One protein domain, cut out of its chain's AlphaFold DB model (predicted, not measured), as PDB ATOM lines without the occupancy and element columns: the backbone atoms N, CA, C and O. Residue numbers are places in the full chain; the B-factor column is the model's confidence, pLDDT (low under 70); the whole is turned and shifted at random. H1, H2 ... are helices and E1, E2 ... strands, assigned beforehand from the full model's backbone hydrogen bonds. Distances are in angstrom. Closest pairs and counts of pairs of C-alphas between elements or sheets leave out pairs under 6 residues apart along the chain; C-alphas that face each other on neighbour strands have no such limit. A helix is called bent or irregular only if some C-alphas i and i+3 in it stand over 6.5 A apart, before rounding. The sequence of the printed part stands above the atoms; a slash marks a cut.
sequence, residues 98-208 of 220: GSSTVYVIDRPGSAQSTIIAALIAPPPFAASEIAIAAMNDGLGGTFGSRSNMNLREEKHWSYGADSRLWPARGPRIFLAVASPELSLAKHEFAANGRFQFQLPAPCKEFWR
ATOM      1  N   GLY A  98      -0.221 -59.460 -96.457       70.12
ATOM      2  CA  GLY A  98       0.808 -60.511 -96.511       70.12
ATOM      3  C   GLY A  98       2.210 -60.004 -96.885       70.12
ATOM      4  O   GLY A  98       3.173 -60.763 -96.825       70.12
ATOM      5  N   SER A  99       2.339 -58.728 -97.258       76.62
ATOM      6  CA  SER A  99       3.594 -58.037 -97.532       76.62
ATOM      7  C   SER A  99       3.802 -56.852 -96.584       76.62
ATOM      8  O   SER A  99       2.865 -56.139 -96.211       76.62
ATOM      9  N   SER A 100       5.063 -56.627 -96.205       81.31
ATOM     10  CA  SER A 100       5.474 -55.419 -95.483       81.31
ATOM     11  C   SER A 100       5.513 -54.234 -96.445       81.31
ATOM     12  O   SER A 100       6.147 -54.315 -97.494       81.31
ATOM     13  N   THR A 101       4.857 -53.132 -96.081       85.00
ATOM     14  CA  THR A 101       4.860 -51.890 -96.869       85.00
ATOM     15  C   THR A 101       5.573 -50.790 -96.094       85.00
ATOM     16  O   THR A 101       5.311 -50.599 -94.907       85.00
ATOM     17  N   VAL A 102       6.461 -50.057 -96.766       87.62
ATOM     18  CA  VAL A 102       7.191 -48.926 -96.184       87.62
ATOM     19  C   VAL A 102       6.626 -47.629 -96.746       87.62
ATOM     20  O   VAL A 102       6.561 -47.449 -97.960       87.62
ATOM     21  N   TYR A 103       6.247 -46.714 -95.855       88.06
ATOM     22  CA  TYR A 103       5.823 -45.362 -96.204       88.06
ATOM     23  C   TYR A 103       6.866 -44.371 -95.702       88.06
ATOM     24  O   TYR A 103       7.224 -44.387 -94.524       88.06
ATOM     25  N   VAL A 104       7.337 -43.499 -96.591       88.31
ATOM     26  CA  VAL A 104       8.301 -42.448 -96.259       88.31
ATOM     27  C   VAL A 104       7.591 -41.107 -96.340       88.31
ATOM     28  O   VAL A 104       6.993 -40.773 -97.360       88.31
ATOM     29  N   ILE A 105       7.647 -40.346 -95.251       86.75
ATOM     30  CA  ILE A 105       7.134 -38.981 -95.196       86.75
ATOM     31  C   ILE A 105       8.340 -38.072 -95.045       86.75
ATOM     32  O   ILE A 105       8.972 -38.056 -93.987       86.75
ATOM     33  N   ASP A 106       8.658 -37.336 -96.104       85.31
ATOM     34  CA  ASP A 106       9.723 -36.353 -96.022       85.31
ATOM     35  C   ASP A 106       9.284 -35.157 -95.172       85.31
ATOM     36  O   ASP A 106       8.155 -34.662 -95.257       85.31
ATOM     37  N   ARG A 107      10.193 -34.715 -94.309       83.56
ATOM     38  CA  ARG A 107       9.988 -33.578 -93.420       83.56
ATOM     39  C   ARG A 107      11.313 -32.838 -93.245       83.56
ATOM     40  O   ARG A 107      12.010 -33.059 -92.242       83.56
ATOM     41  N   PRO A 108      11.645 -31.946 -94.193       81.62
ATOM     42  CA  PRO A 108      12.857 -31.144 -94.138       81.62
ATOM     43  C   PRO A 108      12.983 -30.382 -92.812       81.62
ATOM     44  O   PRO A 108      11.988 -29.933 -92.239       81.62
ATOM     45  N   GLY A 109      14.213 -30.261 -92.307       79.38
ATOM     46  CA  GLY A 109      14.510 -29.542 -91.061       79.38
ATOM     47  C   GLY A 109      14.159 -30.284 -89.765       79.38
ATOM     48  O   GLY A 109      14.174 -29.679 -88.696       79.38
ATOM     49  N   SER A 110      13.838 -31.580 -89.821       79.56
ATOM     50  CA  SER A 110      13.654 -32.394 -88.609       79.56
ATOM     51  C   SER A 110      15.002 -32.791 -88.009       79.56
ATOM     52  O   SER A 110      15.822 -33.392 -88.697       79.56
ATOM     53  N   ALA A 111      15.207 -32.510 -86.719       74.62
ATOM     54  CA  ALA A 111      16.424 -32.905 -86.002       74.62
ATOM     55  C   ALA A 111      16.551 -34.434 -85.825       74.62
ATOM     56  O   ALA A 111      17.656 -34.959 -85.728       74.62
ATOM     57  N   GLN A 112      15.424 -35.152 -85.799       73.44
ATOM     58  CA  GLN A 112      15.363 -36.606 -85.631       73.44
ATOM     59  C   GLN A 112      14.401 -37.232 -86.641       73.44
ATOM     60  O   GLN A 112      13.400 -36.618 -87.031       73.44
ATOM     61  N   SER A 113      14.690 -38.474 -87.026       83.19
ATOM     62  CA  SER A 113      13.739 -39.328 -87.737       83.19
ATOM     63  C   SER A 113      12.783 -39.970 -86.743       83.19
ATOM     64  O   SER A 113      13.178 -40.311 -85.636       83.19
ATOM     65  N   THR A 114      11.534 -40.201 -87.147       87.00
ATOM     66  CA  THR A 114      10.619 -41.078 -86.407       87.00
ATOM     67  C   THR A 114      10.334 -42.299 -87.261       87.00
ATOM     68  O   THR A 114       9.800 -42.175 -88.361       87.00
ATOM     69  N   ILE A 115      10.680 -43.472 -86.741       88.12
ATOM     70  CA  ILE A 115      10.367 -44.759 -87.354       88.12
ATOM     71  C   ILE A 115       9.201 -45.353 -86.580       88.12
ATOM     72  O   ILE A 115       9.240 -45.444 -85.353       88.12
ATOM     73  N   ILE A 116       8.162 -45.745 -87.312       89.88
ATOM     74  CA  ILE A 116       6.980 -46.385 -86.752       89.88
ATOM     75  C   ILE A 116       6.769 -47.712 -87.469       89.88
ATOM     76  O   ILE A 116       6.583 -47.736 -88.685       89.88
ATOM     77  N   ALA A 117       6.763 -48.799 -86.705       90.50
ATOM     78  CA  ALA A 117       6.287 -50.097 -87.157       90.50
ATOM     79  C   ALA A 117       4.906 -50.346 -86.549       90.50
ATOM     80  O   ALA A 117       4.687 -50.092 -85.365       90.50
ATOM     81  N   ALA A 118       3.964 -50.822 -87.357       91.06
ATOM     82  CA  ALA A 118       2.593 -51.011 -86.919       91.06
ATOM     83  C   ALA A 118       2.016 -52.309 -87.470       91.06
ATOM     84  O   ALA A 118       2.222 -52.644 -88.637       91.06
ATOM     85  N   LEU A 119       1.281 -53.022 -86.623       89.88
ATOM     86  CA  LEU A 119       0.618 -54.279 -86.949       89.88
ATOM     87  C   LEU A 119      -0.807 -54.259 -86.402       89.88
ATOM     88  O   LEU A 119      -1.084 -53.639 -85.372       89.88
ATOM     89  N   ILE A 120      -1.704 -54.977 -87.072       90.75
ATOM     90  CA  ILE A 120      -3.029 -55.260 -86.521       90.75
ATOM     91  C   ILE A 120      -2.881 -56.378 -85.491       90.75
ATOM     92  O   ILE A 120      -2.297 -57.423 -85.772       90.75
ATOM     93  N   ALA A 121      -3.429 -56.147 -84.306       90.25
ATOM     94  CA  ALA A 121      -3.496 -57.101 -83.216       90.25
ATOM     95  C   ALA A 121      -4.966 -57.431 -82.880       90.25
ATOM     96  O   ALA A 121      -5.860 -56.607 -83.114       90.25
ATOM     97  N   PRO A 122      -5.232 -58.619 -82.307       90.38
ATOM     98  CA  PRO A 122      -6.557 -58.991 -81.811       90.38
ATOM     99  C   PRO A 122      -7.133 -57.960 -80.829       90.38
ATOM    100  O   PRO A 122      -6.346 -57.297 -80.144       90.38
ATOM    101  N   PRO A 123      -8.472 -57.832 -80.731       90.88
ATOM    102  CA  PRO A 123      -9.121 -56.939 -79.773       90.88
ATOM    103  C   PRO A 123      -8.669 -57.217 -78.329       90.88
ATOM    104  O   PRO A 123      -8.223 -58.331 -78.032       90.88
ATOM    105  N   PRO A 124      -8.813 -56.235 -77.419       85.06
ATOM    106  CA  PRO A 124      -8.639 -56.470 -75.993       85.06
ATOM    107  C   PRO A 124      -9.521 -57.629 -75.511       85.06
ATOM    108  O   PRO A 124     -10.622 -57.821 -76.028       85.06
ATOM    109  N   PHE A 125      -9.053 -58.364 -74.503       86.12
ATOM    110  CA  PHE A 125      -9.767 -59.500 -73.895       86.12
ATOM    111  C   PHE A 125      -9.925 -60.733 -74.800       86.12
ATOM    112  O   PHE A 125     -10.711 -61.629 -74.493       86.12
ATOM    113  N   ALA A 126      -9.168 -60.828 -75.897       85.75
ATOM    114  CA  ALA A 126      -8.988 -62.107 -76.577       85.75
ATOM    115  C   ALA A 126      -8.346 -63.133 -75.622       85.75
ATOM    116  O   ALA A 126      -7.613 -62.758 -74.707       85.75
ATOM    117  N   ALA A 127      -8.528 -64.435 -75.870       87.38
ATOM    118  CA  ALA A 127      -7.876 -65.486 -75.074       87.38
ATOM    119  C   ALA A 127      -6.337 -65.330 -75.018       87.38
ATOM    120  O   ALA A 127      -5.688 -65.756 -74.068       87.38
ATOM    121  N   SER A 128      -5.755 -64.673 -76.025       89.19
ATOM    122  CA  SER A 128      -4.331 -64.358 -76.121       89.19
ATOM    123  C   SER A 128      -3.920 -63.021 -75.485       89.19
ATOM    124  O   SER A 128      -2.756 -62.654 -75.613       89.19
ATOM    125  N   GLU A 129      -4.811 -62.288 -74.805       91.81
ATOM    126  CA  GLU A 129      -4.525 -60.950 -74.257       91.81
ATOM    127  C   GLU A 129      -3.284 -60.945 -73.365       91.81
ATOM    128  O   GLU A 129      -2.375 -60.147 -73.582       91.81
ATOM    129  N   ILE A 130      -3.214 -61.877 -72.411       92.69
ATOM    130  CA  ILE A 130      -2.092 -61.985 -71.469       92.69
ATOM    131  C   ILE A 130      -0.789 -62.282 -72.220       92.69
ATOM    132  O   ILE A 130       0.238 -61.665 -71.950       92.69
ATOM    133  N   ALA A 131      -0.830 -63.183 -73.206       93.38
ATOM    134  CA  ALA A 131       0.340 -63.520 -74.016       93.38
ATOM    135  C   ALA A 131       0.817 -62.330 -74.869       93.38
ATOM    136  O   ALA A 131       2.017 -62.086 -74.984       93.38
ATOM    137  N   ILE A 132      -0.114 -61.564 -75.444       92.75
ATOM    138  CA  ILE A 132       0.182 -60.362 -76.231       92.75
ATOM    139  C   ILE A 132       0.749 -59.250 -75.336       92.75
ATOM    140  O   ILE A 132       1.708 -58.587 -75.733       92.75
ATOM    141  N   ALA A 133       0.200 -59.064 -74.134       92.25
ATOM    142  CA  ALA A 133       0.708 -58.107 -73.155       92.25
ATOM    143  C   ALA A 133       2.136 -58.468 -72.712       92.25
ATOM    144  O   ALA A 133       3.034 -57.638 -72.828       92.25
ATOM    145  N   ALA A 134       2.380 -59.728 -72.338       93.56
ATOM    146  CA  ALA A 134       3.713 -60.207 -71.967       93.56
ATOM    147  C   ALA A 134       4.730 -60.071 -73.119       93.56
ATOM    148  O   ALA A 134       5.881 -59.686 -72.901       93.56
ATOM    149  N   MET A 135       4.304 -60.340 -74.361       94.62
ATOM    150  CA  MET A 135       5.119 -60.094 -75.556       94.62
ATOM    151  C   MET A 135       5.480 -58.612 -75.679       94.62
ATOM    152  O   MET A 135       6.652 -58.291 -75.886       94.62
ATOM    153  N   ASN A 136       4.502 -57.715 -75.518       95.44
ATOM    154  CA  ASN A 136       4.737 -56.280 -75.583       95.44
ATOM    155  C   ASN A 136       5.718 -55.832 -74.494       95.44
ATOM    156  O   ASN A 136       6.675 -55.139 -74.819       95.44
ATOM    157  N   ASP A 137       5.545 -56.265 -73.246       94.19
ATOM    158  CA  ASP A 137       6.400 -55.874 -72.117       94.19
ATOM    159  C   ASP A 137       7.869 -56.247 -72.327       94.19
ATOM    160  O   ASP A 137       8.759 -55.428 -72.075       94.19
ATOM    161  N   GLY A 138       8.121 -57.454 -72.848       93.00
ATOM    162  CA  GLY A 138       9.468 -57.906 -73.189       93.00
ATOM    163  C   GLY A 138      10.057 -57.205 -74.417       93.00
ATOM    164  O   GLY A 138      11.269 -56.987 -74.482       93.00
ATOM    165  N   LEU A 139       9.224 -56.845 -75.397       92.81
ATOM    166  CA  LEU A 139       9.659 -56.219 -76.645       92.81
ATOM    167  C   LEU A 139       9.946 -54.720 -76.488       92.81
ATOM    168  O   LEU A 139      11.052 -54.287 -76.809       92.81
ATOM    169  N   GLY A 140       8.978 -53.939 -76.006       92.56
ATOM    170  CA  GLY A 140       9.038 -52.469 -75.973       92.56
ATOM    171  C   GLY A 140       8.097 -51.783 -74.969       92.56
ATOM    172  O   GLY A 140       8.085 -50.560 -74.884       92.56
ATOM    173  N   GLY A 141       7.290 -52.534 -74.220       92.19
ATOM    174  CA  GLY A 141       6.231 -52.006 -73.352       92.19
ATOM    175  C   GLY A 141       6.715 -51.445 -72.018       92.19
ATOM    176  O   GLY A 141       6.000 -50.680 -71.375       92.19
ATOM    177  N   THR A 142       7.935 -51.794 -71.615       92.56
ATOM    178  CA  THR A 142       8.539 -51.388 -70.342       92.56
ATOM    179  C   THR A 142       9.868 -50.671 -70.566       92.56
ATOM    180  O   THR A 142      10.480 -50.775 -71.631       92.56
ATOM    181  N   PHE A 143      10.354 -49.958 -69.547       87.06
ATOM    182  CA  PHE A 143      11.645 -49.271 -69.622       87.06
ATOM    183  C   PHE A 143      12.811 -50.243 -69.865       87.06
ATOM    184  O   PHE A 143      13.663 -49.971 -70.704       87.06
ATOM    185  N   GLY A 144      12.821 -51.394 -69.183       87.44
ATOM    186  CA  GLY A 144      13.834 -52.450 -69.342       87.44
ATOM    187  C   GLY A 144      13.592 -53.392 -70.527       87.44
ATOM    188  O   GLY A 144      14.177 -54.471 -70.581       87.44
ATOM    189  N   SER A 145      12.703 -53.032 -71.451       91.44
ATOM    190  CA  SER A 145      12.390 -53.858 -72.615       91.44
ATOM    191  C   SER A 145      13.564 -53.973 -73.591       91.44
ATOM    192  O   SER A 145      14.451 -53.118 -73.655       91.44
ATOM    193  N   ARG A 146      13.560 -55.035 -74.403       87.94
ATOM    194  CA  ARG A 146      14.666 -55.359 -75.317       87.94
ATOM    195  C   ARG A 146      14.936 -54.267 -76.345       87.94
ATOM    196  O   ARG A 146      16.095 -53.953 -76.591       87.94
ATOM    197  N   SER A 147      13.890 -53.708 -76.954       87.19
ATOM    198  CA  SER A 147      14.060 -52.649 -77.957       87.19
ATOM    199  C   SER A 147      14.650 -51.388 -77.340       87.19
ATOM    200  O   SER A 147      15.552 -50.800 -77.935       87.19
ATOM    201  N   ASN A 148      14.209 -51.014 -76.136       86.50
ATOM    202  CA  ASN A 148      14.749 -49.858 -75.443       86.50
ATOM    203  C   ASN A 148      16.209 -50.098 -75.027       86.50
ATOM    204  O   ASN A 148      17.060 -49.290 -75.367       86.50
ATOM    205  N   MET A 149      16.535 -51.231 -74.395       86.56
ATOM    206  CA  MET A 149      17.919 -51.553 -74.007       86.56
ATOM    207  C   MET A 149      18.865 -51.616 -75.209       86.56
ATOM    208  O   MET A 149      19.930 -51.011 -75.181       86.56
ATOM    209  N   ASN A 150      18.457 -52.250 -76.309       84.00
ATOM    210  CA  ASN A 150      19.304 -52.336 -77.494       84.00
ATOM    211  C   ASN A 150      19.508 -50.968 -78.164       84.00
ATOM    212  O   ASN A 150      20.634 -50.570 -78.443       84.00
ATOM    213  N   LEU A 151      18.429 -50.226 -78.431       83.75
ATOM    214  CA  LEU A 151      18.521 -48.997 -79.221       83.75
ATOM    215  C   LEU A 151      19.013 -47.792 -78.414       83.75
ATOM    216  O   LEU A 151      19.643 -46.911 -78.996       83.75
ATOM    217  N   ARG A 152      18.729 -47.734 -77.111       84.25
ATOM    218  CA  ARG A 152      19.114 -46.615 -76.240       84.25
ATOM    219  C   ARG A 152      20.417 -46.879 -75.493       84.25
ATOM    220  O   ARG A 152      21.309 -46.037 -75.539       84.25
ATOM    221  N   GLU A 153      20.514 -48.013 -74.803       83.38
ATOM    222  CA  GLU A 153      21.622 -48.273 -73.873       83.38
ATOM    223  C   GLU A 153      22.827 -48.908 -74.570       83.38
ATOM    224  O   GLU A 153      23.944 -48.460 -74.360       83.38
ATOM    225  N   GLU A 154      22.627 -49.915 -75.426       81.88
ATOM    226  CA  GLU A 154      23.749 -50.580 -76.108       81.88
ATOM    227  C   GLU A 154      24.253 -49.771 -77.304       81.88
ATOM    228  O   GLU A 154      25.455 -49.600 -77.493       81.88
ATOM    229  N   LYS A 155      23.330 -49.311 -78.155       81.00
ATOM    230  CA  LYS A 155      23.684 -48.683 -79.431       81.00
ATOM    231  C   LYS A 155      23.725 -47.157 -79.386       81.00
ATOM    232  O   LYS A 155      24.336 -46.557 -80.261       81.00
ATOM    233  N   HIS A 156      23.059 -46.526 -78.415       83.44
ATOM    234  CA  HIS A 156      22.891 -45.064 -78.338       83.44
ATOM    235  C   HIS A 156      22.272 -44.435 -79.597       83.44
ATOM    236  O   HIS A 156      22.519 -43.282 -79.938       83.44
ATOM    237  N   TRP A 157      21.449 -45.204 -80.305       81.25
ATOM    238  CA  TRP A 157      20.842 -44.808 -81.572       81.25
ATOM    239  C   TRP A 157      19.627 -43.911 -81.384       81.25
ATOM    240  O   TRP A 157      19.360 -43.067 -82.234       81.25
ATOM    241  N   SER A 158      18.879 -44.108 -80.298       81.00
ATOM    242  CA  SER A 158      17.655 -43.374 -79.974       81.00
ATOM    243  C   SER A 158      17.632 -43.003 -78.495       81.00
ATOM    244  O   SER A 158      18.082 -43.775 -77.654       81.00
ATOM    245  N   TYR A 159      17.013 -41.870 -78.150       79.75
ATOM    246  CA  TYR A 159      16.733 -41.527 -76.746       79.75
ATOM    247  C   TYR A 159      15.724 -42.493 -76.096       79.75
ATOM    248  O   TYR A 159      15.669 -42.640 -74.876       79.75
ATOM    249  N   GLY A 160      14.917 -43.165 -76.915       83.38
ATOM    250  CA  GLY A 160      14.007 -44.208 -76.465       83.38
ATOM    251  C   GLY A 160      13.397 -44.981 -77.622       83.38
ATOM    252  O   GLY A 160      13.228 -44.459 -78.730       83.38
ATOM    253  N   ALA A 161      13.078 -46.237 -77.359       89.56
ATOM    254  CA  ALA A 161      12.257 -47.052 -78.233       89.56
ATOM    255  C   ALA A 161      11.183 -47.717 -77.382       89.56
ATOM    256  O   ALA A 161      11.483 -48.244 -76.313       89.56
ATOM    257  N   ASP A 162       9.936 -47.655 -77.833       92.75
ATOM    258  CA  ASP A 162       8.819 -48.241 -77.109       92.75
ATOM    259  C   ASP A 162       7.857 -48.973 -78.042       92.75
ATOM    260  O   ASP A 162       7.877 -48.813 -79.264       92.75
ATOM    261  N   SER A 163       7.016 -49.815 -77.448       94.81
ATOM    262  CA  SER A 163       5.886 -50.421 -78.129       94.81
ATOM    263  C   SER A 163       4.644 -50.448 -77.255       94.81
ATOM    264  O   SER A 163       4.712 -50.558 -76.029       94.81
ATOM    265  N   ARG A 164       3.478 -50.304 -77.885       93.75
ATOM    266  CA  ARG A 164       2.190 -50.215 -77.195       93.75
ATOM    267  C   ARG A 164       1.089 -50.870 -78.011       93.75
ATOM    268  O   ARG A 164       1.069 -50.790 -79.237       93.75
ATOM    269  N   LEU A 165       0.116 -51.432 -77.306       92.50
ATOM    270  CA  LEU A 165      -1.169 -51.848 -77.862       92.50
ATOM    271  C   LEU A 165      -2.196 -50.776 -77.538       92.50
ATOM    272  O   LEU A 165      -2.431 -50.464 -76.373       92.50
ATOM    273  N   TRP A 166      -2.796 -50.187 -78.563       89.88
ATOM    274  CA  TRP A 166      -3.794 -49.145 -78.355       89.88
ATOM    275  C   TRP A 166      -5.160 -49.785 -78.112       89.88
ATOM    276  O   TRP A 166      -5.588 -50.595 -78.925       89.88
ATOM    277  N   PRO A 167      -5.870 -49.475 -77.019       87.94
ATOM    278  CA  PRO A 167      -7.155 -50.107 -76.747       87.94
ATOM    279  C   PRO A 167      -8.189 -49.750 -77.825       87.94
ATOM    280  O   PRO A 167      -8.275 -48.610 -78.282       87.94
ATOM    281  N   ALA A 168      -8.993 -50.735 -78.221       91.38
ATOM    282  CA  ALA A 168     -10.062 -50.597 -79.206       91.38
ATOM    283  C   ALA A 168     -11.214 -51.557 -78.869       91.38
ATOM    284  O   ALA A 168     -11.043 -52.477 -78.079       91.38
ATOM    285  N   ARG A 169     -12.396 -51.358 -79.463       91.00
ATOM    286  CA  ARG A 169     -13.520 -52.312 -79.344       91.00
ATOM    287  C   ARG A 169     -13.382 -53.498 -80.303       91.00
ATOM    288  O   ARG A 169     -13.849 -54.583 -79.989       91.00
ATOM    289  N   GLY A 170     -12.806 -53.263 -81.480       91.50
ATOM    290  CA  GLY A 170     -12.487 -54.276 -82.488       91.50
ATOM    291  C   GLY A 170     -10.977 -54.530 -82.569       91.50
ATOM    292  O   GLY A 170     -10.280 -54.338 -81.569       91.50
ATOM    293  N   PRO A 171     -10.448 -54.917 -83.747       91.38
ATOM    294  CA  PRO A 171      -9.009 -55.071 -83.942       91.38
ATOM    295  C   PRO A 171      -8.265 -53.798 -83.545       91.38
ATOM    296  O   PRO A 171      -8.713 -52.686 -83.839       91.38
ATOM    297  N   ARG A 172      -7.124 -53.964 -82.883       91.12
ATOM    298  CA  ARG A 172      -6.311 -52.854 -82.383       91.12
ATOM    299  C   ARG A 172      -4.989 -52.744 -83.116       91.12
ATOM    300  O   ARG A 172      -4.586 -53.653 -83.832       91.12
ATOM    301  N   ILE A 173      -4.305 -51.625 -82.912       91.75
ATOM    302  CA  ILE A 173      -2.953 -51.428 -83.422       91.75
ATOM    303  C   ILE A 173      -1.945 -51.767 -82.327       91.75
ATOM    304  O   ILE A 173      -2.003 -51.227 -81.221       91.75
ATOM    305  N   PHE A 174      -1.018 -52.656 -82.669       92.75
ATOM    306  CA  PHE A 174       0.292 -52.731 -82.044       92.75
ATOM    307  C   PHE A 174       1.203 -51.728 -82.755       92.75
ATOM    308  O   PHE A 174       1.329 -51.769 -83.979       92.75
ATOM    309  N   LEU A 175       1.815 -50.826 -81.999       93.06
ATOM    310  CA  LEU A 175       2.673 -49.763 -82.502       93.06
ATOM    311  C   LEU A 175       4.033 -49.865 -81.824       93.06
ATOM    312  O   LEU A 175       4.075 -49.863 -80.599       93.06
ATOM    313  N   ALA A 176       5.120 -49.893 -82.587       92.81
ATOM    314  CA  ALA A 176       6.473 -49.703 -82.080       92.81
ATOM    315  C   ALA A 176       7.058 -48.414 -82.662       92.81
ATOM    316  O   ALA A 176       6.950 -48.171 -83.867       92.81
ATOM    317  N   VAL A 177       7.651 -47.582 -81.810       91.00
ATOM    318  CA  VAL A 177       8.195 -46.275 -82.181       91.00
ATOM    319  C   VAL A 177       9.640 -46.174 -81.717       91.00
ATOM    320  O   VAL A 177       9.969 -46.487 -80.578       91.00
ATOM    321  N   ALA A 178      10.502 -45.683 -82.600       88.81
ATOM    322  CA  ALA A 178      11.855 -45.265 -82.261       88.81
ATOM    323  C   ALA A 178      12.143 -43.920 -82.930       88.81
ATOM    324  O   ALA A 178      11.660 -43.653 -84.035       88.81
ATOM    325  N   SER A 179      12.930 -43.073 -82.266       85.00
ATOM    326  CA  SER A 179      13.314 -41.762 -82.800       85.00
ATOM    327  C   SER A 179      14.832 -41.627 -82.890       85.00
ATOM    328  O   SER A 179      15.427 -40.904 -82.087       85.00
ATOM    329  N   PRO A 180      15.477 -42.364 -83.814       80.19
ATOM    330  CA  PRO A 180      16.918 -42.313 -83.937       80.19
ATOM    331  C   PRO A 180      17.420 -40.984 -84.507       80.19
ATOM    332  O   PRO A 180      16.680 -40.236 -85.164       80.19
ATOM    333  N   GLU A 181      18.709 -40.718 -84.303       76.38
ATOM    334  CA  GLU A 181      19.392 -39.630 -85.000       76.38
ATOM    335  C   GLU A 181      19.305 -39.825 -86.527       76.38
ATOM    336  O   GLU A 181      19.463 -40.929 -87.055       76.38
ATOM    337  N   LEU A 182      19.034 -38.737 -87.253       71.06
ATOM    338  CA  LEU A 182      18.778 -38.763 -88.696       71.06
ATOM    339  C   LEU A 182      19.974 -39.292 -89.508       71.06
ATOM    340  O   LEU A 182      19.780 -40.016 -90.486       71.06
ATOM    341  N   SER A 183      21.195 -38.911 -89.128       68.00
ATOM    342  CA  SER A 183      22.452 -39.302 -89.787       68.00
ATOM    343  C   SER A 183      22.623 -40.825 -89.784       68.00
ATOM    344  O   SER A 183      22.829 -41.454 -90.824       68.00
ATOM    345  N   LEU A 184      22.419 -41.416 -88.615       70.94
ATOM    346  CA  LEU A 184      22.517 -42.837 -88.361       70.94
ATOM    347  C   LEU A 184      21.393 -43.629 -89.044       70.94
ATOM    348  O   LEU A 184      21.652 -44.650 -89.679       70.94
ATOM    349  N   ALA A 185      20.151 -43.141 -88.974       66.69
ATOM    350  CA  ALA A 185      19.020 -43.792 -89.632       66.69
ATOM    351  C   ALA A 185      19.212 -43.876 -91.156       66.69
ATOM    352  O   ALA A 185      18.914 -44.903 -91.768       66.69
ATOM    353  N   LYS A 186      19.743 -42.808 -91.768       66.19
ATOM    354  CA  LYS A 186      20.081 -42.780 -93.197       66.19
ATOM    355  C   LYS A 186      21.199 -43.758 -93.537       66.19
ATOM    356  O   LYS A 186      21.063 -44.483 -94.519       66.19
ATOM    357  N   HIS A 187      22.271 -43.779 -92.743       67.56
ATOM    358  CA  HIS A 187      23.396 -44.684 -92.963       67.56
ATOM    359  C   HIS A 187      22.942 -46.144 -92.950       67.56
ATOM    360  O   HIS A 187      23.232 -46.884 -93.886       67.56
ATOM    361  N   GLU A 188      22.147 -46.538 -91.954       69.12
ATOM    362  CA  GLU A 188      21.722 -47.930 -91.836       69.12
ATOM    363  C   GLU A 188      20.740 -48.369 -92.914       69.12
ATOM    364  O   GLU A 188      20.865 -49.457 -93.478       69.12
ATOM    365  N   PHE A 189      19.776 -47.513 -93.252       63.84
ATOM    366  CA  PHE A 189      18.872 -47.821 -94.350       63.84
ATOM    367  C   PHE A 189      19.629 -47.937 -95.681       63.84
ATOM    368  O   PHE A 189      19.351 -48.851 -96.456       63.84
ATOM    369  N   ALA A 190      20.609 -47.063 -95.930       63.75
ATOM    370  CA  ALA A 190      21.442 -47.122 -97.128       63.75
ATOM    371  C   ALA A 190      22.332 -48.377 -97.166       63.75
ATOM    372  O   ALA A 190      22.471 -48.984 -98.224       63.75
ATOM    373  N   ALA A 191      22.896 -48.786 -96.026       68.19
ATOM    374  CA  ALA A 191      23.774 -49.952 -95.931       68.19
ATOM    375  C   ALA A 191      23.016 -51.283 -96.062       68.19
ATOM    376  O   ALA A 191      23.516 -52.228 -96.668       68.19
ATOM    377  N   ASN A 192      21.809 -51.370 -95.496       64.25
ATOM    378  CA  ASN A 192      21.098 -52.639 -95.337       64.25
ATOM    379  C   ASN A 192      19.821 -52.769 -96.180       64.25
ATOM    380  O   ASN A 192      19.231 -53.850 -96.226       64.25
ATOM    381  N   GLY A 193      19.338 -51.683 -96.792       55.34
ATOM    382  CA  GLY A 193      18.044 -51.627 -97.487       55.34
ATOM    383  C   GLY A 193      16.827 -51.843 -96.572       55.34
ATOM    384  O   GLY A 193      15.695 -51.925 -97.044       55.34
ATOM    385  N   ARG A 194      17.052 -51.979 -95.259       55.56
ATOM    386  CA  ARG A 194      16.051 -52.207 -94.213       55.56
ATOM    387  C   ARG A 194      16.617 -51.809 -92.857       55.56
ATOM    388  O   ARG A 194      17.800 -52.006 -92.594       55.56
ATOM    389  N   PHE A 195      15.755 -51.346 -91.957       53.66
ATOM    390  CA  PHE A 195      16.116 -51.220 -90.546       53.66
ATOM    391  C   PHE A 195      16.165 -52.615 -89.914       53.66
ATOM    392  O   PHE A 195      15.149 -53.309 -89.847       53.66
ATOM    393  N   GLN A 196      17.347 -53.052 -89.475       47.25
ATOM    394  CA  GLN A 196      17.499 -54.330 -88.786       47.25
ATOM    395  C   GLN A 196      17.203 -54.169 -87.291       47.25
ATOM    396  O   GLN A 196      18.050 -53.740 -86.510       47.25
ATOM    397  N   PHE A 197      16.000 -54.563 -86.874       48.19
ATOM    398  CA  PHE A 197      15.697 -54.808 -85.464       48.19
ATOM    399  C   PHE A 197      16.221 -56.200 -85.091       48.19
ATOM    400  O   PHE A 197      15.491 -57.190 -85.124       48.19
ATOM    401  N   GLN A 198      17.517 -56.307 -84.796       38.50
ATOM    402  CA  GLN A 198      18.076 -57.532 -84.225       38.50
ATOM    403  C   GLN A 198      17.604 -57.651 -82.778       38.50
ATOM    404  O   GLN A 198      18.105 -56.976 -81.883       38.50
ATOM    405  N   LEU A 199      16.626 -58.521 -82.546       38.56
ATOM    406  CA  LEU A 199      16.350 -58.988 -81.197       38.56
ATOM    407  C   LEU A 199      17.538 -59.864 -80.751       38.56
ATOM    408  O   LEU A 199      17.925 -60.755 -81.515       38.56
ATOM    409  N   PRO A 200      18.122 -59.650 -79.557       34.38
ATOM    410  CA  PRO A 200      19.239 -60.458 -79.081       34.38
ATOM    411  C   PRO A 200      18.892 -61.956 -79.045       34.38
ATOM    412  O   PRO A 200      17.725 -62.369 -79.005       34.38
ATOM    413  N   ALA A 201      19.936 -62.779 -79.097       33.66
ATOM    414  CA  ALA A 201      19.899 -64.168 -79.539       33.66
ATOM    415  C   ALA A 201      19.146 -65.224 -78.689       33.66
ATOM    416  O   ALA A 201      19.045 -66.339 -79.203       33.66
ATOM    417  N   PRO A 202      18.499 -64.985 -77.521       41.56
ATOM    418  CA  PRO A 202      17.605 -66.016 -76.983       41.56
ATOM    419  C   PRO A 202      16.265 -66.106 -77.747       41.56
ATOM    420  O   PRO A 202      15.466 -67.011 -77.512       41.56
ATOM    421  N   CYS A 203      15.973 -65.187 -78.680       38.84
ATOM    422  CA  CYS A 203      14.647 -65.089 -79.310       38.84
ATOM    423  C   CYS A 203      14.240 -66.277 -80.195       38.84
ATOM    424  O   CYS A 203      13.044 -66.457 -80.428       38.84
ATOM    425  N   LYS A 204      15.179 -67.119 -80.652       34.22
ATOM    426  CA  LYS A 204      14.831 -68.336 -81.411       34.22
ATOM    427  C   LYS A 204      14.188 -69.423 -80.539       34.22
ATOM    428  O   LYS A 204      13.464 -70.257 -81.076       34.22
ATOM    429  N   GLU A 205      14.397 -69.407 -79.222       32.53
ATOM    430  CA  GLU A 205      13.818 -70.403 -78.307       32.53
ATOM    431  C   GLU A 205      12.453 -70.009 -77.738       32.53
ATOM    432  O   GLU A 205      11.665 -70.891 -77.399       32.53
ATOM    433  N   PHE A 206      12.146 -68.711 -77.658       35.19
ATOM    434  CA  PHE A 206      10.885 -68.230 -77.079       35.19
ATOM    435  C   PHE A 206       9.717 -68.230 -78.081       35.19
ATOM    436  O   PHE A 206       8.566 -68.368 -77.685       35.19
ATOM    437  N   TRP A 207      10.013 -68.127 -79.384       29.75
ATOM    438  CA  TRP A 207       9.023 -68.224 -80.470       29.75
ATOM    439  C   TRP A 207       8.795 -69.653 -80.980       29.75
ATOM    440  O   TRP A 207       7.938 -69.869 -81.838       29.75
ATOM    441  N   ARG A 208       9.520 -70.653 -80.455       28.52
ATOM    442  CA  ARG A 208       9.102 -72.047 -80.633       28.52
ATOM    443  C   ARG A 208       7.839 -72.256 -79.797       28.52
ATOM    444  O   ARG A 208       7.875 -71.931 -78.611       28.52
TER     445      ARG A 208
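AT A GLANCE: This is residues 98 to 208 of the 220 residues of the protein "Peptidase_M16_C domain-containing protein" of Acidobacteria bacterium (UniProt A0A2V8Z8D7). What is the main picture? Two helices, H1 and H2, lie nearly in line over E2 on one face of a three-stranded sheet, with H3 at one end of the sheet and residues 201 to 208, which include H4, sticking out. Residues 98 to 114, with no named element, lead into E1. What are its make-up and size? The 111 printed residues hold four named helices and three named strands, in the order E1 H1 H2 E2 E3 H3 H4, class mixed; the antiparallel sheet runs E1 E3 E2. It is compact, radius of gyration of the C-alphas 15.1 A, spanning 43 by 30 by 27 A.

HOW THE PARTS SIT: How do the strands pair? E1, residues 115 to 121, is antiparallel to E3, residues 172 to 180, with N 117 and O 176 2.9 A apart, within hydrogen-bond range. E3 and E2, residues 158 to 165, form a hairpin, with N 164 and O 175 within hydrogen-bond range at 2.8 A. What is on the sheet? H1, residues 129 to 141, and H2, residues 146 to 154, make two layers with it, on the same face at heights of 6.6 A and 7.0 A. H1, with residues 138 to 140 alone, touches H2 only at the corner, closest C-alphas Leu 139 and Arg 146, 5.3 A. E1, H1 H2, E2 form a split strand-helix-strand unit, two strands running the same way with E3 between them, its crossover right-handed. And the last helices? H3, residues 182 to 192, only grazes the sheet with residues 182 to 186; H4, residues 203 to 206, is not on it. O i to N i+4 pairs are within hydrogen-bond range throughout H3, in 8 of 9 in H1 and 4 of 5 in H2; H4 is too short for one.

IN THESE COORDINATES: Where are the anchors? C-alpha 115 of E1 is at (10.367, -44.759, -87.354) and C-alpha 206 of H4 at (10.885, -68.230, -77.079). How long are the longer elements? E1 measures 19.0 A, H1 14.0 A, E2 20.8 A, E3 25.6 A and H3 15.6 A. H1 is only just irregular, C-alphas 138 and 141 being 6.7 A apart.

THE WHOLE: How far does it reach? The two C-alphas farthest apart, Gly 109 and Ala 127, are 45.3 A apart. Is it continuous and sure? The printed part has no cut and no long link. Residue 183 and residues 185 to 208 have pLDDT under 70.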